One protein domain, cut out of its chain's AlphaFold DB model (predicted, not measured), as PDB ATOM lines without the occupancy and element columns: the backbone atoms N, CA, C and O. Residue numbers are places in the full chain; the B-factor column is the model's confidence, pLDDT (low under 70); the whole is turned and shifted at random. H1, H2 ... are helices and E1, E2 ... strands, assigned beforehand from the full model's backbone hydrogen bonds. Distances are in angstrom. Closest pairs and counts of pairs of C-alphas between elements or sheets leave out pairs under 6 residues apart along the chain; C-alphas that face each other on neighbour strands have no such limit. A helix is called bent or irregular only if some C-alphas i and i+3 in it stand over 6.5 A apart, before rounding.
ATOM      1  N   LEU A   7      -2.397 -41.273  14.841       79.12
ATOM      2  CA  LEU A   7      -1.941 -41.163  16.238       79.12
ATOM      3  C   LEU A   7      -3.098 -41.160  17.242       79.12
ATOM      4  O   LEU A   7      -3.009 -41.793  18.295       79.12
ATOM      5  N   HIS A   8      -4.210 -40.517  16.891       80.50
ATOM      6  CA  HIS A   8      -5.411 -40.494  17.715       80.50
ATOM      7  C   HIS A   8      -5.970 -41.907  17.932       80.50
ATOM      8  O   HIS A   8      -6.369 -42.286  19.037       80.50
ATOM      9  N   LEU A   9      -5.924 -42.736  16.891       81.88
ATOM     10  CA  LEU A   9      -6.342 -44.130  16.955       81.88
ATOM     11  C   LEU A   9      -5.407 -44.998  17.806       81.88
ATOM     12  O   LEU A   9      -5.882 -45.885  18.517       81.88
ATOM     13  N   VAL A  10      -4.094 -44.744  17.771       83.94
ATOM     14  CA  VAL A  10      -3.114 -45.459  18.609       83.94
ATOM     15  C   VAL A  10      -3.415 -45.254  20.095       83.94
ATOM     16  O   VAL A  10      -3.427 -46.230  20.852       83.94
ATOM     17  N   VAL A  11      -3.726 -44.018  20.498       83.50
ATOM     18  CA  VAL A  11      -4.090 -43.681  21.886       83.50
ATOM     19  C   VAL A  11      -5.372 -44.403  22.301       83.50
ATOM     20  O   VAL A  11      -5.388 -45.124  23.299       83.50
ATOM     21  N   ILE A  12      -6.433 -44.296  21.498       86.69
ATOM     22  CA  ILE A  12      -7.728 -44.928  21.788       86.69
ATOM     23  C   ILE A  12      -7.602 -46.458  21.876       86.69
ATOM     24  O   ILE A  12      -8.099 -47.074  22.822       86.69
ATOM     25  N   ARG A  13      -6.858 -47.089  20.959       87.94
ATOM     26  CA  ARG A  13      -6.579 -48.536  21.008       87.94
ATOM     27  C   ARG A  13      -5.769 -48.940  22.233       87.94
ATOM     28  O   ARG A  13      -5.908 -50.062  22.715       87.94
ATOM     29  N   ARG A  14      -4.914 -48.065  22.759       87.81
ATOM     30  CA  ARG A  14      -4.183 -48.321  24.005       87.81
ATOM     31  C   ARG A  14      -5.118 -48.345  25.213       87.81
ATOM     32  O   ARG A  14      -5.038 -49.290  25.997       87.81
ATOM     33  N   ILE A  15      -6.043 -47.391  25.304       89.25
ATOM     34  CA  ILE A  15      -7.073 -47.360  26.354       89.25
ATOM     35  C   ILE A  15      -7.962 -48.609  26.263       89.25
ATOM     36  O   ILE A  15      -8.178 -49.290  27.265       89.25
ATOM     37  N   LEU A  16      -8.400 -48.988  25.058       90.06
ATOM     38  CA  LEU A  16      -9.168 -50.220  24.855       90.06
ATOM     39  C   LEU A  16      -8.360 -51.478  25.239       90.06
ATOM     40  O   LEU A  16      -8.893 -52.391  25.866       90.06
ATOM     41  N   ARG A  17      -7.052 -51.527  24.961       90.00
ATOM     42  CA  ARG A  17      -6.196 -52.634  25.431       90.00
ATOM     43  C   ARG A  17      -6.063 -52.684  26.951       90.00
ATOM     44  O   ARG A  17      -5.948 -53.773  27.508       90.00
ATOM     45  N   TYR A  18      -6.071 -51.546  27.634       90.75
ATOM     46  CA  TYR A  18      -6.115 -51.506  29.097       90.75
ATOM     47  C   TYR A  18      -7.459 -52.021  29.648       90.75
ATOM     48  O   TYR A  18      -7.493 -52.723  30.666       90.75
ATOM     49  N   LEU A  19      -8.565 -51.756  28.943       90.12
ATOM     50  CA  LEU A  19      -9.879 -52.289  29.305       90.12
ATOM     51  C   LEU A  19      -9.922 -53.821  29.306       90.12
ATOM     52  O   LEU A  19     -10.547 -54.375  30.206       90.12
ATOM     53  N   LEU A  20      -9.197 -54.509  28.410       88.25
ATOM     54  CA  LEU A  20      -9.102 -55.984  28.407       88.25
ATOM     55  C   LEU A  20      -8.709 -56.552  29.777       88.25
ATOM     56  O   LEU A  20      -9.260 -57.558  30.215       88.25
ATOM     57  N   ARG A  21      -7.785 -55.886  30.475       87.88
ATOM     58  CA  ARG A  21      -7.293 -56.317  31.790       87.88
ATOM     59  C   ARG A  21      -8.218 -55.912  32.940       87.88
ATOM     60  O   ARG A  21      -8.091 -56.438  34.040       87.88
ATOM     61  N   THR A  22      -9.124 -54.963  32.718       88.81
ATOM     62  CA  THR A  22      -9.867 -54.292  33.796       88.81
ATOM     63  C   THR A  22     -11.385 -54.331  33.625       88.81
ATOM     64  O   THR A  22     -12.078 -53.591  34.310       88.81
ATOM     65  N   THR A  23     -11.932 -55.190  32.760       86.62
ATOM     66  CA  THR A  23     -13.384 -55.248  32.471       86.62
ATOM     67  C   THR A  23     -14.285 -55.436  33.698       86.62
ATOM     68  O   THR A  23     -15.454 -55.079  33.638       86.62
ATOM     69  N   THR A  24     -13.771 -55.982  34.801       86.00
ATOM     70  CA  THR A  24     -14.513 -56.218  36.052       86.00
ATOM     71  C   THR A  24     -14.542 -55.028  37.008       86.00
ATOM     72  O   THR A  24     -15.189 -55.117  38.043       86.00
ATOM     73  N   ARG A  25     -13.828 -53.935  36.715       87.69
ATOM     74  CA  ARG A  25     -13.804 -52.761  37.599       87.69
ATOM     75  C   ARG A  25     -15.115 -51.978  37.531       87.69
ATOM     76  O   ARG A  25     -15.742 -51.911  36.475       87.69
ATOM     77  N   GLY A  26     -15.456 -51.343  38.644       87.50
ATOM     78  CA  GLY A  26     -16.644 -50.515  38.824       87.50
ATOM     79  C   GLY A  26     -16.489 -49.592  40.034       87.50
ATOM     80  O   GLY A  26     -15.377 -49.427  40.542       87.50
ATOM     81  N   LEU A  27     -17.595 -49.010  40.488       88.00
ATOM     82  CA  LEU A  27     -17.661 -48.120  41.646       88.00
ATOM     83  C   LEU A  27     -18.353 -48.812  42.815       88.00
ATOM     84  O   LEU A  27     -19.370 -49.471  42.620       88.00
ATOM     85  N   PHE A  28     -17.815 -48.616  44.014       87.75
ATOM     86  CA  PHE A  28     -18.440 -49.034  45.264       87.75
ATOM     87  C   PHE A  28     -19.008 -47.812  45.978       87.75
ATOM     88  O   PHE A  28     -18.335 -46.786  46.096       87.75
ATOM     89  N   PHE A  29     -20.233 -47.946  46.464       80.88
ATOM     90  CA  PHE A  29     -20.906 -46.976  47.313       80.88
ATOM     91  C   PHE A  29     -21.294 -47.670  48.616       80.88
ATOM     92  O   PHE A  29     -21.781 -48.797  48.579       80.88
ATOM     93  N   SER A  30     -21.094 -47.005  49.753       77.06
ATOM     94  CA  SER A  30     -21.636 -47.483  51.026       77.06
ATOM     95  C   SER A  30     -23.155 -47.305  51.007       77.06
ATOM     96  O   SER A  30     -23.656 -46.219  50.700       77.06
ATOM     97  N   SER A  31     -23.883 -48.387  51.263       64.94
ATOM     98  CA  SER A  31     -25.340 -48.414  51.330       64.94
ATOM     99  C   SER A  31     -25.764 -48.129  52.767       64.94
ATOM    100  O   SER A  31     -25.544 -48.937  53.655       64.94
ATOM    101  N   GLY A  32     -26.355 -46.957  53.015       60.41
ATOM    102  CA  GLY A  32     -27.126 -46.719  54.246       60.41
ATOM    103  C   GLY A  32     -28.569 -47.235  54.146       60.41
ATOM    104  O   GLY A  32     -29.286 -47.309  55.141       60.41
ATOM    105  N   SER A  33     -29.000 -47.554  52.926       54.97
ATOM    106  CA  SER A  33     -30.270 -48.166  52.561       54.97
ATOM    107  C   SER A  33     -30.187 -48.638  51.105       54.97
ATOM    108  O   SER A  33     -29.469 -48.055  50.283       54.97
ATOM    109  N   LEU A  34     -30.919 -49.707  50.785       55.97
ATOM    110  CA  LEU A  34     -31.021 -50.264  49.437       55.97
ATOM    111  C   LEU A  34     -31.490 -49.159  48.468       55.97
ATOM    112  O   LEU A  34     -32.428 -48.426  48.795       55.97
ATOM    113  N   ILE A  35     -30.837 -48.989  47.305       57.12
ATOM    114  CA  ILE A  35     -31.246 -47.946  46.347       57.12
ATOM    115  C   ILE A  35     -32.598 -48.354  45.765       57.12
ATOM    116  O   ILE A  35     -32.701 -49.140  44.821       57.12
ATOM    117  N   HIS A  36     -33.648 -47.780  46.340       51.34
ATOM    118  CA  HIS A  36     -34.969 -47.701  45.746       51.34
ATOM    119  C   HIS A  36     -34.960 -46.502  44.804       51.34
ATOM    120  O   HIS A  36     -35.200 -45.365  45.207       51.34
ATOM    121  N   LEU A  37     -34.598 -46.742  43.548       46.00
ATOM    122  CA  LEU A  37     -34.632 -45.702  42.534       46.00
ATOM    123  C   LEU A  37     -36.107 -45.420  42.202       46.00
ATOM    124  O   LEU A  37     -36.769 -46.216  41.539       46.00
ATOM    125  N   ASN A  38     -36.634 -44.295  42.686       43.62
ATOM    126  CA  ASN A  38     -37.856 -43.704  42.143       43.62
ATOM    127  C   ASN A  38     -37.502 -43.098  40.777       43.62
ATOM    128  O   ASN A  38     -37.333 -41.887  40.651       43.62
ATOM    129  N   ASP A  39     -37.321 -43.942  39.766       42.56
ATOM    130  CA  ASP A  39     -37.114 -43.463  38.404       42.56
ATOM    131  C   ASP A  39     -38.441 -42.958  37.841       42.56
ATOM    132  O   ASP A  39     -39.396 -43.713  37.640       42.56
ATOM    133  N   PHE A  40     -38.494 -41.654  37.574       41.88
ATOM    134  CA  PHE A  40     -39.535 -41.068  36.748       41.88
ATOM    135  C   PHE A  40     -39.218 -41.441  35.298       41.88
ATOM    136  O   PHE A  40     -38.264 -40.939  34.701       41.88
ATOM    137  N   ILE A  41     -39.993 -42.361  34.727       44.72
ATOM    138  CA  ILE A  41     -40.009 -42.547  33.279       44.72
ATOM    139  C   ILE A  41     -40.662 -41.282  32.723       44.72
ATOM    140  O   ILE A  41     -41.879 -41.134  32.819       44.72
ATOM    141  N   ASP A  42     -39.869 -40.359  32.176       36.44
ATOM    142  CA  ASP A  42     -40.384 -39.230  31.399       36.44
ATOM    143  C   ASP A  42     -41.090 -39.791  30.154       36.44
ATOM    144  O   ASP A  42     -40.508 -39.983  29.083       36.44
ATOM    145  N   SER A  43     -42.374 -40.114  30.299       39.75
ATOM    146  CA  SER A  43     -43.255 -40.357  29.170       39.75
ATOM    147  C   SER A  43     -43.501 -39.011  28.499       39.75
ATOM    148  O   SER A  43     -44.187 -38.149  29.051       39.75
ATOM    149  N   TYR A  44     -42.904 -38.827  27.320       39.72
ATOM    150  CA  TYR A  44     -43.134 -37.663  26.476       39.72
ATOM    151  C   TYR A  44     -44.631 -37.371  26.334       39.72
ATOM    152  O   TYR A  44     -45.441 -38.240  26.015       39.72
ATOM    153  N   TRP A  45     -44.953 -36.102  26.555       48.22
ATOM    154  CA  TRP A  45     -46.241 -35.475  26.333       48.22
ATOM    155  C   TRP A  45     -46.799 -35.776  24.933       48.22
ATOM    156  O   TRP A  45     -46.264 -35.293  23.937       48.22
ATOM    157  N   VAL A  46     -47.934 -36.478  24.867       33.75
ATOM    158  CA  VAL A  46     -48.973 -36.281  23.842       33.75
ATOM    159  C   VAL A  46     -50.314 -36.280  24.574       33.75
ATOM    160  O   VAL A  46     -50.643 -37.221  25.292       33.75
ATOM    161  N   GLY A  47     -51.035 -35.164  24.465       46.06
ATOM    162  CA  GLY A  47     -52.224 -34.872  25.257       46.06
ATOM    163  C   GLY A  47     -53.423 -35.762  24.935       46.06
ATOM    164  O   GLY A  47     -53.729 -36.023  23.775       46.06
ATOM    165  N   CYS A  48     -54.149 -36.151  25.979       42.25
ATOM    166  CA  CYS A  48     -55.544 -36.554  25.874       42.25
ATOM    167  C   CYS A  48     -56.296 -36.000  27.091       42.25
ATOM    168  O   CYS A  48     -55.919 -36.274  28.230       42.25
ATOM    169  N   SER A  49     -57.318 -35.177  26.849       44.88
ATOM    170  CA  SER A  49     -57.964 -34.350  27.877       44.88
ATOM    171  C   SER A  49     -59.066 -35.035  28.688       44.88
ATOM    172  O   SER A  49     -59.620 -34.377  29.554       44.88
ATOM    173  N   ASP A  50     -59.402 -36.310  28.474       42.50
ATOM    174  CA  ASP A  50     -60.641 -36.851  29.063       42.50
ATOM    175  C   ASP A  50     -60.591 -38.327  29.471       42.50
ATOM    176  O   ASP A  50     -61.364 -39.161  29.008       42.50
ATOM    177  N   THR A  51     -59.729 -38.672  30.431       37.47
ATOM    178  CA  THR A  51     -60.072 -39.724  31.405       37.47
ATOM    179  C   THR A  51     -59.312 -39.481  32.705       37.47
ATOM    180  O   THR A  51     -58.087 -39.530  32.739       37.47
ATOM    181  N   ARG A  52     -60.027 -39.230  33.809       36.72
ATOM    182  CA  ARG A  52     -59.474 -39.128  35.176       36.72
ATOM    183  C   ARG A  52     -59.016 -40.489  35.731       36.72
ATOM    184  O   ARG A  52     -59.385 -40.884  36.831       36.72
ATOM    185  N   CYS A  53     -58.183 -41.193  34.986       43.88
ATOM    186  CA  CYS A  53     -57.179 -42.084  35.541       43.88
ATOM    187  C   CYS A  53     -55.861 -41.424  35.169       43.88
ATOM    188  O   CYS A  53     -55.329 -41.654  34.087       43.88
ATOM    189  N   SER A  54     -55.382 -40.524  36.033       36.72
ATOM    190  CA  SER A  54     -53.991 -40.100  35.950       36.72
ATOM    191  C   SER A  54     -53.185 -41.389  35.921       36.72
ATOM    192  O   SER A  54     -53.298 -42.193  36.849       36.72
ATOM    193  N   VAL A  55     -52.445 -41.629  34.842       43.53
ATOM    194  CA  VAL A  55     -51.429 -42.680  34.793       43.53
ATOM    195  C   VAL A  55     -50.319 -42.216  35.739       43.53
ATOM    196  O   VAL A  55     -49.255 -41.766  35.337       43.53
ATOM    197  N   CYS A  56     -50.630 -42.200  37.035       42.00
ATOM    198  CA  CYS A  56     -49.691 -41.987  38.106       42.00
ATOM    199  C   CYS A  56     -48.795 -43.214  38.105       42.00
ATOM    200  O   CYS A  56     -49.281 -44.317  38.337       42.00
ATOM    201  N   GLY A  57     -47.518 -42.985  37.809       42.69
ATOM    202  CA  GLY A  57     -46.386 -43.807  38.207       42.69
ATOM    203  C   GLY A  57     -46.642 -45.309  38.267       42.69
ATOM    204  O   GLY A  57     -47.044 -45.838  39.301       42.69
ATOM    205  N   CYS A  58     -46.229 -46.029  37.225       41.31
ATOM    206  CA  CYS A  58     -45.672 -47.352  37.482       41.31
ATOM    207  C   CYS A  58     -44.341 -47.147  38.216       41.31
ATOM    208  O   CYS A  58     -43.273 -47.153  37.610       41.31
ATOM    209  N   CYS A  59     -44.417 -46.898  39.521       40.88
ATOM    210  CA  CYS A  59     -43.275 -46.961  40.409       40.88
ATOM    211  C   CYS A  59     -42.788 -48.411  40.375       40.88
ATOM    212  O   CYS A  59     -43.443 -49.309  40.911       40.88
ATOM    213  N   ILE A  60     -41.668 -48.663  39.701       39.69
ATOM    214  CA  ILE A  60     -40.991 -49.954  39.787       39.69
ATOM    215  C   ILE A  60     -40.354 -49.997  41.179       39.69
ATOM    216  O   ILE A  60     -39.203 -49.624  41.374       39.69
ATOM    217  N   PHE A  61     -41.127 -50.412  42.181       44.53
ATOM    218  CA  PHE A  61     -40.613 -50.701  43.514       44.53
ATOM    219  C   PHE A  61     -39.886 -52.050  43.466       44.53
ATOM    220  O   PHE A  61     -40.456 -53.093  43.779       44.53
ATOM    221  N   GLY A  62     -38.634 -52.051  43.007       55.56
ATOM    222  CA  GLY A  62     -37.832 -53.266  42.898       55.56
ATOM    223  C   GLY A  62     -36.334 -52.989  42.907       55.56
ATOM    224  O   GLY A  62     -35.887 -51.900  42.557       55.56
ATOM    225  N   VAL A  63     -35.554 -53.994  43.311       61.66
ATOM    226  CA  VAL A  63     -34.087 -53.950  43.256       61.66
ATOM    227  C   VAL A  63     -33.660 -53.891  41.791       61.66
ATOM    228  O   VAL A  63     -33.836 -54.854  41.038       61.66
ATOM    229  N   ILE A  64     -33.107 -52.757  41.369       69.75
ATOM    230  CA  ILE A  64     -32.554 -52.613  40.024       69.75
ATOM    231  C   ILE A  64     -31.236 -53.374  39.973       69.75
ATOM    232  O   ILE A  64     -30.329 -53.106  40.758       69.75
ATOM    233  N   ASN A  65     -31.148 -54.307  39.027       76.25
ATOM    234  CA  ASN A  65     -29.927 -55.058  38.737       76.25
ATOM    235  C   ASN A  65     -29.252 -54.576  37.442       76.25
ATOM    236  O   ASN A  65     -28.041 -54.699  37.300       76.25
ATOM    237  N   TYR A  66     -30.017 -54.018  36.495       81.44
ATOM    238  CA  TYR A  66     -29.506 -53.516  35.217       81.44
ATOM    239  C   TYR A  66     -30.304 -52.301  34.737       81.44
ATOM    240  O   TYR A  66     -31.526 -52.375  34.630       81.44
ATOM    241  N   PHE A  67     -29.617 -51.220  34.368       81.62
ATOM    242  CA  PHE A  67     -30.224 -50.043  33.741       81.62
ATOM    243  C   PHE A  67     -29.241 -49.382  32.771       81.62
ATOM    244  O   PHE A  67     -28.078 -49.189  33.104       81.62
ATOM    245  N   LEU A  68     -29.670 -49.089  31.536       81.38
ATOM    246  CA  LEU A  68     -28.824 -48.519  30.469       81.38
ATOM    247  C   LEU A  68     -27.505 -49.292  30.198       81.38
ATOM    248  O   LEU A  68     -26.547 -48.750  29.663       81.38
ATOM    249  N   GLY A  69     -27.410 -50.578  30.539       80.31
ATOM    250  CA  GLY A  69     -26.148 -51.332  30.421       80.31
ATOM    251  C   GLY A  69     -25.146 -51.068  31.554       80.31
ATOM    252  O   GLY A  69     -23.982 -51.455  31.446       80.31
ATOM    253  N   ILE A  70     -25.608 -50.429  32.627       86.38
ATOM    254  CA  ILE A  70     -24.989 -50.400  33.947       86.38
ATOM    255  C   ILE A  70     -25.588 -51.543  34.770       86.38
ATOM    256  O   ILE A  70     -26.804 -51.715  34.814       86.38
ATOM    257  N   GLU A  71     -24.721 -52.331  35.387       89.25
ATOM    258  CA  GLU A  71     -25.034 -53.459  36.261       89.25
ATOM    259  C   GLU A  71     -24.908 -52.998  37.714       89.25
ATOM    260  O   GLU A  71     -23.892 -52.411  38.092       89.25
ATOM    261  N   PHE A  72     -25.912 -53.298  38.528       86.88
ATOM    262  CA  PHE A  72     -25.976 -52.956  39.943       86.88
ATOM    263  C   PHE A  72     -25.965 -54.248  40.752       86.88
ATOM    264  O   PHE A  72     -26.796 -55.127  40.541       86.88
ATOM    265  N   HIS A  73     -25.020 -54.361  41.675       85.56
ATOM    266  CA  HIS A  73     -24.944 -55.445  42.644       85.56
ATOM    267  C   HIS A  73     -25.131 -54.822  44.023       85.56
ATOM    268  O   HIS A  73     -24.239 -54.139  44.522       85.56
ATOM    269  N   GLN A  74     -26.318 -55.000  44.590       81.25
ATOM    270  CA  GLN A  74     -26.698 -54.408  45.869       81.25
ATOM    271  C   GLN A  74     -26.581 -55.466  46.970       81.25
ATOM    272  O   GLN A  74     -27.053 -56.592  46.809       81.25
ATOM    273  N   THR A  75     -25.937 -55.095  48.068       79.81
ATOM    274  CA  THR A  75     -25.846 -55.851  49.323       79.81
ATOM    275  C   THR A  75     -26.393 -54.981  50.458       79.81
ATOM    276  O   THR A  75     -26.782 -53.843  50.206       79.81
ATOM    277  N   GLU A  76     -26.457 -55.499  51.687       76.75
ATOM    278  CA  GLU A  76     -26.988 -54.737  52.831       76.75
ATOM    279  C   GLU A  76     -26.170 -53.469  53.130       76.75
ATOM    280  O   GLU A  76     -26.761 -52.431  53.415       76.75
ATOM    281  N   ASP A  77     -24.843 -53.525  52.966       80.25
ATOM    282  CA  ASP A  77     -23.930 -52.435  53.344       80.25
ATOM    283  C   ASP A  77     -23.269 -51.730  52.149       80.25
ATOM    284  O   ASP A  77     -22.661 -50.665  52.294       80.25
ATOM    285  N   GLU A  78     -23.360 -52.303  50.945       82.88
ATOM    286  CA  GLU A  78     -22.644 -51.814  49.764       82.88
ATOM    287  C   GLU A  78     -23.438 -51.954  48.466       82.88
ATOM    288  O   GLU A  78     -24.184 -52.912  48.246       82.88
ATOM    289  N   ILE A  79     -23.196 -51.018  47.550       85.94
ATOM    290  CA  ILE A  79     -23.704 -51.048  46.182       85.94
ATOM    291  C   ILE A  79     -22.529 -50.967  45.225       85.94
ATOM    292  O   ILE A  79     -21.800 -49.974  45.180       85.94
ATOM    293  N   PHE A  80     -22.372 -52.019  44.430       88.38
ATOM    294  CA  PHE A  80     -21.367 -52.101  43.388       88.38
ATOM    295  C   PHE A  80     -21.991 -51.855  42.015       88.38
ATOM    296  O   PHE A  80     -22.860 -52.597  41.555       88.38
ATOM    297  N   ILE A  81     -21.512 -50.813  41.343       89.50
ATOM    298  CA  ILE A  81     -21.960 -50.402  40.016       89.50
ATOM    299  C   ILE A  81     -20.873 -50.746  39.000       89.50
ATOM    300  O   ILE A  81     -19.734 -50.299  39.132       89.50
ATOM    301  N   SER A  82     -21.209 -51.499  37.954       90.25
ATOM    302  CA  SER A  82     -20.256 -51.893  36.913       90.25
ATOM    303  C   SER A  82     -20.841 -51.781  35.508       90.25
ATOM    304  O   SER A  82     -22.048 -51.737  35.323       90.25
ATOM    305  N   GLN A  83     -19.987 -51.748  34.488       92.38
ATOM    306  CA  GLN A  83     -20.392 -51.817  33.076       92.38
ATOM    307  C   GLN A  83     -19.680 -52.983  32.381       92.38
ATOM    308  O   GLN A  83     -19.198 -52.867  31.250       92.38
ATOM    309  N   ARG A  84     -19.550 -54.117  33.081       91.81
ATOM    310  CA  ARG A  84     -18.717 -55.245  32.642       91.81
ATOM    311  C   ARG A  84     -19.156 -55.797  31.290       91.81
ATOM    312  O   ARG A  84     -18.302 -56.004  30.421       91.81
ATOM    313  N   LYS A  85     -20.456 -56.042  31.098       90.88
ATOM    314  CA  LYS A  85     -20.996 -56.510  29.817       90.88
ATOM    315  C   LYS A  85     -20.737 -55.503  28.699       90.88
ATOM    316  O   LYS A  85     -20.159 -55.876  27.683       90.88
ATOM    317  N   TYR A  86     -21.025 -54.222  28.935       92.56
ATOM    318  CA  TYR A  86     -20.771 -53.165  27.954       92.56
ATOM    319  C   TYR A  86     -19.290 -53.084  27.550       92.56
ATOM    320  O   TYR A  86     -18.972 -53.005  26.366       92.56
ATOM    321  N   ALA A  87     -18.365 -53.168  28.513       92.25
ATOM    322  CA  ALA A  87     -16.930 -53.165  28.235       92.25
ATOM    323  C   ALA A  87     -16.511 -54.349  27.346       92.25
ATOM    324  O   ALA A  87     -15.725 -54.172  26.415       92.25
ATOM    325  N   LYS A  88     -17.040 -55.552  27.605       91.81
ATOM    326  CA  LYS A  88     -16.776 -56.740  26.777       91.81
ATOM    327  C   LYS A  88     -17.343 -56.586  25.368       91.81
ATOM    328  O   LYS A  88     -16.618 -56.828  24.404       91.81
ATOM    329  N   ASP A  89     -18.587 -56.136  25.248       92.81
ATOM    330  CA  ASP A  89     -19.253 -55.940  23.957       92.81
ATOM    331  C   ASP A  89     -18.527 -54.880  23.115       92.81
ATOM    332  O   ASP A  89     -18.344 -55.050  21.908       92.81
ATOM    333  N   LEU A  90     -18.011 -53.825  23.756       93.00
ATOM    334  CA  LEU A  90     -17.182 -52.810  23.107       93.00
ATOM    335  C   LEU A  90     -15.877 -53.404  22.550       93.00
ATOM    336  O   LEU A  90     -15.476 -53.087  21.430       93.00
ATOM    337  N   LEU A  91     -15.218 -54.285  23.306       92.81
ATOM    338  CA  LEU A  91     -13.986 -54.954  22.872       92.81
ATOM    339  C   LEU A  91     -14.232 -55.937  21.723       92.81
ATOM    340  O   LEU A  91     -13.416 -56.002  20.801       92.81
ATOM    341  N   ILE A  92     -15.355 -56.661  21.754       93.69
ATOM    342  CA  ILE A  92     -15.801 -57.535  20.660       93.69
ATOM    343  C   ILE A  92     -16.059 -56.703  19.402       93.69
ATOM    344  O   ILE A  92     -15.507 -57.008  18.345       93.69
ATOM    345  N   LYS A  93     -16.815 -55.606  19.530       92.88
ATOM    346  CA  LYS A  93     -17.171 -54.706  18.423       92.88
ATOM    347  C   LYS A  93     -15.955 -54.184  17.653       92.88
ATOM    348  O   LYS A  93     -16.038 -54.004  16.443       92.88
ATOM    349  N   PHE A  94     -14.837 -53.945  18.337       92.62
ATOM    350  CA  PHE A  94     -13.605 -53.444  17.717       92.62
ATOM    351  C   PHE A  94     -12.529 -54.518  17.500       92.62
ATOM    352  O   PHE A  94     -11.392 -54.175  17.178       92.62
ATOM    353  N   GLY A  95     -12.864 -55.803  17.662       91.06
ATOM    354  CA  GLY A  95     -11.954 -56.917  17.373       91.06
ATOM    355  C   GLY A  95     -10.741 -57.000  18.306       91.06
ATOM    356  O   GLY A  95      -9.688 -57.495  17.913       91.06
ATOM    357  N   LEU A  96     -10.856 -56.505  19.541       88.69
ATOM    358  CA  LEU A  96      -9.733 -56.395  20.481       88.69
ATOM    359  C   LEU A  96      -9.642 -57.546  21.487       88.69
ATOM    360  O   LEU A  96      -8.685 -57.594  22.252       88.69
ATOM    361  N   VAL A  97     -10.586 -58.489  21.481       87.19
ATOM    362  CA  VAL A  97     -10.668 -59.593  22.462       87.19
ATOM    363  C   VAL A  97      -9.376 -60.416  22.536       87.19
ATOM    364  O   VAL A  97      -8.958 -60.801  23.622       87.19
ATOM    365  N   ASN A  98      -8.707 -60.615  21.397       85.75
ATOM    366  CA  ASN A  98      -7.486 -61.421  21.289       85.75
ATOM    367  C   ASN A  98      -6.197 -60.578  21.310       85.75
ATOM    368  O   ASN A  98      -5.106 -61.086  21.051       85.75
ATOM    369  N   CYS A  99      -6.299 -59.272  21.571       86.94
ATOM    370  CA  CYS A  99      -5.135 -58.396  21.625       86.94
ATOM    371  C   CYS A  99      -4.382 -58.535  22.953       86.94
ATOM    372  O   CYS A  99      -4.959 -58.836  23.995       86.94
ATOM    373  N   LYS A 100      -3.078 -58.228  22.938       87.44
ATOM    374  CA  LYS A 100      -2.266 -58.167  24.162       87.44
ATOM    375  C   LYS A 100      -2.823 -57.086  25.109       87.44
ATOM    376  O   LYS A 100      -2.892 -55.924  24.689       87.44
ATOM    377  N   PRO A 101      -3.189 -57.423  26.361       87.00
ATOM    378  CA  PRO A 101      -3.692 -56.440  27.315       87.00
ATOM    379  C   PRO A 101      -2.640 -55.380  27.657       87.00
ATOM    380  O   PRO A 101      -1.453 -55.677  27.797       87.00
ATOM    381  N   GLY A 102      -3.082 -54.135  27.816       84.56
ATOM    382  CA  GLY A 102      -2.240 -53.020  28.248       84.56
ATOM    383  C   GLY A 102      -2.163 -52.944  29.773       84.56
ATOM    384  O   GLY A 102      -3.182 -53.061  30.450       84.56
ATOM    385  N   ALA A 103      -0.966 -52.732  30.327       83.94
ATOM    386  CA  ALA A 103      -0.793 -52.537  31.770       83.94
ATOM    387  C   ALA A 103      -1.201 -51.129  32.223       83.94
ATOM    388  O   ALA A 103      -1.772 -50.972  33.298       83.94
ATOM    389  N   THR A 104      -0.935 -50.125  31.385       80.75
ATOM    390  CA  THR A 104      -1.278 -48.729  31.643       80.75
ATOM    391  C   THR A 104      -2.130 -48.164  30.508       80.75
ATOM    392  O   THR A 104      -1.899 -48.491  29.335       80.75
ATOM    393  N   PRO A 105      -3.105 -47.303  30.831       75.19
ATOM    394  CA  PRO A 105      -3.926 -46.641  29.821       75.19
ATOM    395  C   PRO A 105      -3.137 -45.598  29.000       75.19
ATOM    396  O   PRO A 105      -3.483 -45.362  27.846       75.19
ATOM    397  N   MET A 106      -2.043 -45.037  29.540       75.06
ATOM    398  CA  MET A 106      -1.122 -44.109  28.857       75.06
ATOM    399  C   MET A 106       0.305 -44.211  29.443       75.06
ATOM    400  O   MET A 106       0.465 -44.679  30.575       75.06
ATOM    401  N   ASN A 107       1.351 -43.822  28.695       67.31
ATOM    402  CA  ASN A 107       2.702 -43.646  29.255       67.31
ATOM    403  C   ASN A 107       2.819 -42.301  29.990       67.31
ATOM    404  O   ASN A 107       2.263 -41.293  29.555       67.31
ATOM    405  N   ILE A 108       3.608 -42.265  31.065       58.50
ATOM    406  CA  ILE A 108       3.960 -41.018  31.755       58.50
ATOM    407  C   ILE A 108       4.837 -40.178  30.811       58.50
ATOM    408  O   ILE A 108       5.863 -40.658  30.338       58.50
ATOM    409  N   GLY A 109       4.421 -38.942  30.514       54.69
ATOM    410  CA  GLY A 109       5.178 -38.000  29.674       54.69
ATOM    411  C   GLY A 109       4.938 -38.098  28.161       54.69
ATOM    412  O   GLY A 109       5.580 -37.377  27.396       54.69
ATOM    413  N   GLU A 110       4.012 -38.944  27.700       63.38
ATOM    414  CA  GLU A 110       3.649 -39.042  26.281       63.38
ATOM    415  C   GLU A 110       2.852 -37.794  25.858       63.38
ATOM    416  O   GLU A 110       1.657 -37.676  26.125       63.38
ATOM    417  N   LYS A 111       3.520 -36.816  25.226       59.38
ATOM    418  CA  LYS A 111       2.842 -35.644  24.649       59.38
ATOM    419  C   LYS A 111       1.920 -36.108  23.521       59.38
ATOM    420  O   LYS A 111       2.389 -36.622  22.508       59.38
ATOM    421  N   LEU A 112       0.617 -35.885  23.683       61.00
ATOM    422  CA  LEU A 112      -0.387 -36.099  22.642       61.00
ATOM    423  C   LEU A 112      -0.077 -35.182  21.451       61.00
ATOM    424  O   LEU A 112      -0.371 -33.989  21.478       61.00
ATOM    425  N   GLN A 113       0.563 -35.718  20.411       61.50
ATOM    426  CA  GLN A 113       0.816 -34.954  19.194       61.50
ATOM    427  C   GLN A 113      -0.486 -34.819  18.396       61.50
ATOM    428  O   GLN A 113      -0.976 -35.783  17.815       61.50
ATOM    429  N   LEU A 114      -1.022 -33.599  18.362       56.91
ATOM    430  CA  LEU A 114      -2.275 -33.228  17.688       56.91
ATOM    431  C   LEU A 114      -2.196 -33.266  16.154       56.91
ATOM    432  O   LEU A 114      -3.214 -33.381  15.478       56.91
ATOM    433  N   HIS A 115      -0.994 -33.145  15.589       58.00
ATOM    434  CA  HIS A 115      -0.781 -33.031  14.142       58.00
ATOM    435  C   HIS A 115       0.162 -34.097  13.569       58.00
ATOM    436  O   HIS A 115       0.573 -34.009  12.414       58.00
ATOM    437  N   GLY A 116       0.495 -35.137  14.329       57.97
ATOM    438  CA  GLY A 116       1.280 -36.245  13.789       57.97
ATOM    439  C   GLY A 116       0.398 -37.305  13.116       57.97
ATOM    440  O   GLY A 116      -0.687 -37.632  13.600       57.97
ATOM    441  N   GLY A 117       0.892 -37.875  12.016       65.75
ATOM    442  CA  GLY A 117       0.281 -39.014  11.324       65.75
ATOM    443  C   GLY A 117      -0.688 -38.652  10.195       65.75
ATOM    444  O   GLY A 117      -1.103 -37.507  10.040       65.75
ATOM    445  N   THR A 118      -1.029 -39.666   9.401       74.62
ATOM    446  CA  THR A 118      -1.971 -39.598   8.277       74.62
ATOM    447  C   THR A 118      -3.412 -39.442   8.758       74.62
ATOM    448  O   THR A 118      -3.763 -39.923   9.842       74.62
ATOM    449  N   GLU A 119      -4.244 -38.777   7.956       78.88
ATOM    450  CA  GLU A 119      -5.694 -38.736   8.167       78.88
ATOM    451  C   GLU A 119      -6.281 -40.150   8.128       78.88
ATOM    452  O   GLU A 119      -5.743 -41.050   7.484       78.88
ATOM    453  N   MET A 120      -7.349 -40.367   8.887       76.06
ATOM    454  CA  MET A 120      -8.036 -41.649   8.927       76.06
ATOM    455  C   MET A 120      -9.161 -41.705   7.903       76.06
ATOM    456  O   MET A 120     -10.033 -40.837   7.896       76.06
ATOM    457  N   ASP A 121      -9.217 -42.814   7.168       73.94
ATOM    458  CA  ASP A 121     -10.287 -43.087   6.206       73.94
ATOM    459  C   ASP A 121     -11.645 -43.332   6.895       73.94
ATOM    460  O   ASP A 121     -12.683 -42.861   6.438       73.94
ATOM    461  N   ASP A 122     -11.654 -44.030   8.042       80.50
ATOM    462  CA  ASP A 122     -12.884 -44.377   8.770       80.50
ATOM    463  C   ASP A 122     -13.086 -43.539  10.044       80.50
ATOM    464  O   ASP A 122     -12.902 -43.973  11.192       80.50
ATOM    465  N   VAL A 123     -13.524 -42.299   9.827       83.25
ATOM    466  CA  VAL A 123     -13.918 -41.359  10.888       83.25
ATOM    467  C   VAL A 123     -15.100 -41.888  11.712       83.25
ATOM    468  O   VAL A 123     -15.222 -41.585  12.904       83.25
ATOM    469  N   ARG A 124     -15.987 -42.692  11.111       86.44
ATOM    470  CA  ARG A 124     -17.193 -43.204  11.779       86.44
ATOM    471  C   ARG A 124     -16.830 -44.229  12.847       86.44
ATOM    472  O   ARG A 124     -17.334 -44.127  13.970       86.44
ATOM    473  N   SER A 125     -15.933 -45.161  12.537       85.88
ATOM    474  CA  SER A 125     -15.421 -46.119  13.519       85.88
ATOM    475  C   SER A 125     -14.693 -45.412  14.658       85.88
ATOM    476  O   SER A 125     -14.963 -45.699  15.828       85.88
ATOM    477  N   PHE A 126     -13.873 -44.399  14.351       85.12
ATOM    478  CA  PHE A 126     -13.217 -43.581  15.376       85.12
ATOM    479  C   PHE A 126     -14.215 -42.923  16.335       85.12
ATOM    480  O   PHE A 126     -14.106 -43.086  17.552       85.12
ATOM    481  N   ARG A 127     -15.239 -42.246  15.802       86.00
ATOM    482  CA  ARG A 127     -16.300 -41.636  16.622       86.00
ATOM    483  C   ARG A 127     -17.034 -42.674  17.468       86.00
ATOM    484  O   ARG A 127     -17.349 -42.394  18.623       86.00
ATOM    485  N   SER A 128     -17.269 -43.871  16.930       90.06
ATOM    486  CA  SER A 128     -17.893 -44.953  17.690       90.06
ATOM    487  C   SER A 128     -17.005 -45.468  18.827       90.06
ATOM    488  O   SER A 128     -17.553 -45.841  19.862       90.06
ATOM    489  N   MET A 129     -15.679 -45.520  18.654       89.75
ATOM    490  CA  MET A 129     -14.750 -45.898  19.728       89.75
ATOM    491  C   MET A 129     -14.742 -44.849  20.836       89.75
ATOM    492  O   MET A 129     -14.871 -45.197  22.007       89.75
ATOM    493  N   VAL A 130     -14.640 -43.569  20.462       87.69
ATOM    494  CA  VAL A 130     -14.653 -42.453  21.416       87.69
ATOM    495  C   VAL A 130     -15.957 -42.441  22.208       87.69
ATOM    496  O   VAL A 130     -15.907 -42.433  23.431       87.69
ATOM    497  N   GLY A 131     -17.114 -42.528  21.541       88.62
ATOM    498  CA  GLY A 131     -18.412 -42.549  22.221       88.62
ATOM    499  C   GLY A 131     -18.555 -43.713  23.206       88.62
ATOM    500  O   GLY A 131     -19.040 -43.518  24.317       88.62
ATOM    501  N   GLY A 132     -18.069 -44.904  22.839       90.25
ATOM    502  CA  GLY A 132     -18.097 -46.052  23.744       90.25
ATOM    503  C   GLY A 132     -17.159 -45.916  24.944       90.25
ATOM    504  O   GLY A 132     -17.522 -46.291  26.056       90.25
ATOM    505  N   LEU A 133     -15.978 -45.322  24.753       89.44
ATOM    506  CA  LEU A 133     -15.081 -45.002  25.865       89.44
ATOM    507  C   LEU A 133     -15.674 -43.939  26.790       89.44
ATOM    508  O   LEU A 133     -15.595 -44.109  28.003       89.44
ATOM    509  N   THR A 134     -16.291 -42.887  26.243       88.50
ATOM    510  CA  THR A 134     -16.991 -41.864  27.032       88.50
ATOM    511  C   THR A 134     -18.072 -42.494  27.899       88.50
ATOM    512  O   THR A 134     -18.139 -42.194  29.088       88.50
ATOM    513  N   TYR A 135     -18.856 -43.425  27.352       89.19
ATOM    514  CA  TYR A 135     -19.899 -44.101  28.121       89.19
ATOM    515  C   TYR A 135     -19.346 -44.881  29.323       89.19
ATOM    516  O   TYR A 135     -19.926 -44.834  30.407       89.19
ATOM    517  N   LEU A 136     -18.184 -45.525  29.160       89.38
ATOM    518  CA  LEU A 136     -17.503 -46.230  30.250       89.38
ATOM    519  C   LEU A 136     -16.995 -45.297  31.359       89.38
ATOM    520  O   LEU A 136     -16.894 -45.723  32.508       89.38
ATOM    521  N   THR A 137     -16.672 -44.035  31.049       87.38
ATOM    522  CA  THR A 137     -16.089 -43.107  32.039       87.38
ATOM    523  C   THR A 137     -16.996 -42.855  33.241       87.38
ATOM    524  O   THR A 137     -16.480 -42.616  34.331       87.38
ATOM    525  N   HIS A 138     -18.317 -42.989  33.083       82.69
ATOM    526  CA  HIS A 138     -19.284 -42.795  34.165       82.69
ATOM    527  C   HIS A 138     -19.124 -43.795  35.320       82.69
ATOM    528  O   HIS A 138     -19.408 -43.445  36.459       82.69
ATOM    529  N   THR A 139     -18.636 -45.012  35.055       84.88
ATOM    530  CA  THR A 139     -18.388 -46.035  36.097       84.88
ATOM    531  C   THR A 139     -16.904 -46.366  36.280       84.88
ATOM    532  O   THR A 139     -16.533 -47.170  37.134       84.88
ATOM    533  N   ARG A 140     -16.027 -45.752  35.476       86.00
ATOM    534  CA  ARG A 140     -14.587 -46.033  35.428       86.00
ATOM    535  C   ARG A 140     -13.773 -44.743  35.574       86.00
ATOM    536  O   ARG A 140     -13.225 -44.243  34.589       86.00
ATOM    537  N   PRO A 141     -13.628 -44.202  36.797       84.00
ATOM    538  CA  PRO A 141     -12.844 -42.986  37.021       84.00
ATOM    539  C   PRO A 141     -11.368 -43.151  36.620       84.00
ATOM    540  O   PRO A 141     -10.732 -42.195  36.181       84.00
ATOM    541  N   ASP A 142     -10.834 -44.375  36.683       83.56
ATOM    542  CA  ASP A 142      -9.449 -44.689  36.321       83.56
ATOM    543  C   ASP A 142      -9.135 -44.525  34.821       83.56
ATOM    544  O   ASP A 142      -7.971 -44.359  34.462       83.56
ATOM    545  N   ILE A 143     -10.147 -44.542  33.944       85.62
ATOM    546  CA  ILE A 143      -9.994 -44.159  32.527       85.62
ATOM    547  C   ILE A 143     -10.584 -42.775  32.231       85.62
ATOM    548  O   ILE A 143     -10.223 -42.177  31.218       85.62
ATOM    549  N   ALA A 144     -11.472 -42.263  33.090       82.81
ATOM    550  CA  ALA A 144     -12.197 -41.017  32.868       82.81
ATOM    551  C   ALA A 144     -11.262 -39.828  32.670       82.81
ATOM    552  O   ALA A 144     -11.401 -39.116  31.681       82.81
ATOM    553  N   VAL A 145     -10.264 -39.658  33.543       75.44
ATOM    554  CA  VAL A 145      -9.305 -38.544  33.452       75.44
ATOM    555  C   VAL A 145      -8.602 -38.531  32.091       75.44
ATOM    556  O   VAL A 145      -8.490 -37.491  31.454       75.44
ATOM    557  N   LEU A 146      -8.196 -39.699  31.593       73.94
ATOM    558  CA  LEU A 146      -7.469 -39.812  30.330       73.94
ATOM    559  C   LEU A 146      -8.374 -39.595  29.122       73.94
ATOM    560  O   LEU A 146      -8.014 -38.842  28.217       73.94
ATOM    561  N   CYS A 147      -9.550 -40.223  29.112       76.19
ATOM    562  CA  CYS A 147     -10.528 -40.050  28.044       76.19
ATOM    563  C   CYS A 147     -11.019 -38.599  27.975       76.19
ATOM    564  O   CYS A 147     -11.063 -38.031  26.887       76.19
ATOM    565  N   LEU A 148     -11.340 -37.979  29.114       72.50
ATOM    566  CA  LEU A 148     -11.839 -36.607  29.175       72.50
ATOM    567  C   LEU A 148     -10.762 -35.596  28.804       72.50
ATOM    568  O   LEU A 148     -11.031 -34.758  27.951       72.50
ATOM    569  N   CYS A 149      -9.541 -35.696  29.343       69.75
ATOM    570  CA  CYS A 149      -8.449 -34.811  28.927       69.75
ATOM    571  C   CYS A 149      -8.169 -34.942  27.425       69.75
ATOM    572  O   CYS A 149      -7.990 -33.937  26.741       69.75
ATOM    573  N   TYR A 150      -8.186 -36.161  26.883       72.62
ATOM    574  CA  TYR A 150      -7.970 -36.396  25.460       72.62
ATOM    575  C   TYR A 150      -9.094 -35.822  24.579       72.62
ATOM    576  O   TYR A 150      -8.819 -35.156  23.580       72.62
ATOM    577  N   ILE A 151     -10.359 -36.046  24.949       69.25
ATOM    578  CA  ILE A 151     -11.526 -35.527  24.219       69.25
ATOM    579  C   ILE A 151     -11.600 -34.002  24.330       69.25
ATOM    580  O   ILE A 151     -11.897 -33.344  23.336       69.25
ATOM    581  N   GLN A 152     -11.300 -33.433  25.500       63.50
ATOM    582  CA  GLN A 152     -11.231 -31.985  25.698       63.50
ATOM    583  C   GLN A 152     -10.138 -31.371  24.835       63.50
ATOM    584  O   GLN A 152     -10.436 -30.431  24.115       63.50
ATOM    585  N   VAL A 153      -8.925 -31.932  24.831       63.44
ATOM    586  CA  VAL A 153      -7.838 -31.480  23.949       63.44
ATOM    587  C   VAL A 153      -8.267 -31.562  22.484       63.44
ATOM    588  O   VAL A 153      -8.116 -30.587  21.765       63.44
ATOM    589  N   TYR A 154      -8.895 -32.659  22.046       62.69
ATOM    590  CA  TYR A 154      -9.408 -32.784  20.676       62.69
ATOM    591  C   TYR A 154     -10.495 -31.741  20.341       62.69
ATOM    592  O   TYR A 154     -10.524 -31.214  19.229       62.69
ATOM    593  N   ALA A 155     -11.378 -31.422  21.293       60.34
ATOM    594  CA  ALA A 155     -12.482 -30.480  21.113       60.34
ATOM    595  C   ALA A 155     -12.063 -29.000  21.213       60.34
ATOM    596  O   ALA A 155     -12.658 -28.161  20.534       60.34
ATOM    597  N   THR A 156     -11.063 -28.656  22.032       49.31
ATOM    598  CA  THR A 156     -10.623 -27.266  22.257       49.31
ATOM    599  C   THR A 156      -9.677 -26.748  21.180       49.31
ATOM    600  O   THR A 156      -9.666 -25.542  20.946       49.31
ATOM    601  N   THR A 157      -8.966 -27.612  20.446       49.81
ATOM    602  CA  THR A 157      -8.127 -27.181  19.305       49.81
ATOM    603  C   THR A 157      -8.891 -26.556  18.124       49.81
ATOM    604  O   THR A 157      -8.252 -26.157  17.161       49.81
ATOM    605  N   PHE A 158     -10.227 -26.446  18.166       48.34
ATOM    606  CA  PHE A 158     -11.047 -25.907  17.065       48.34
ATOM    607  C   PHE A 158     -12.126 -24.905  17.509       48.34
ATOM    608  O   PHE A 158     -13.263 -24.949  17.041       48.34
TER     609      PHE A 158
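This is residues 7 to 158 of the 160 residues of an uncharacterized protein of Solanum lycopersicum (UniProt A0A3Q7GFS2). A loose up-and-down bundle of four helices, H1, H2, H3 and H4, has a small three-stranded sheet at one end, and beyond that sheet a long loop sticks out, with residues 42 to 56 standing free. The 152 printed residues include four named helices and three named strands, in the order H1 E1 E2 E3 H2 H3 H4; the sheet has the order E1 - E3 - E2, all antiparallel. The class is mixed, helices and strands, though the named elements hold 72 residues, under half of those printed. The whole is loose, with a radius of gyration of the C-alphas of 20.2 A, and elongated, spanning 64 by 41 by 28 A.

H1, residues 7 to 22, with its residues 16 to 20 alone touches H2, residues 84 to 93; the closest C-alphas, of Leu 16 and Leu 91, are 7.0 A apart, at a steep tilt of 43 degrees, opposite ways. With residues 9 to 16 alone H1 touches H3, residues 123 to 137, closest at the C-alphas of Leu 9 and Phe 126, 7.1 A, the same way at a steep tilt of 39 degrees. H3 and H4, residues 141 to 156, form a helical hairpin, with the C-alphas of Thr 137 and Ala 144 closest at 4.5 A. H2 and H4 are apart. In the sheet, E3, residues 78 to 82, is the inner strand. Beside it runs E1, residues 26 to 30, antiparallel, with N 27 and O 81 at 2.8 A, within hydrogen-bond range. E2, residues 70 to 74, forms a hairpin with E3, with N 73 and O 80 at 2.8 A, within that range. H2 only grazes the sheet, with its residues 84 to 86. In H2 and H3 every O i to N i+4 pair is within hydrogen-bond range; in H1 11 of 12 are, in H4 10 of 12.

H1 begins at C-alpha 7, (-1.941, -41.163, 16.238), and is 23.3 A long. E1 is 13.5 A, E2 12.7 A and E3 13.1 A long. H2 measures 14.3 A and H3 21.3 A. H4 measures 21.7 A, ends at C-alpha 156, (-10.623, -27.266, 22.257), and is only just irregular: C-alphas 142 and 145 are 6.8 A apart.

The two C-alphas farthest apart, of Asp 50 and Gly 109, are 65.8 A apart. The printed part has no cut. The links from E1 to E2, 39 residues, and from H2 to H3, 29 residues, are long. The mean pLDDT of the printed part is 73.2, and residues 31 to 64, 107 to 117, 149 and 151 to 158 are under 70.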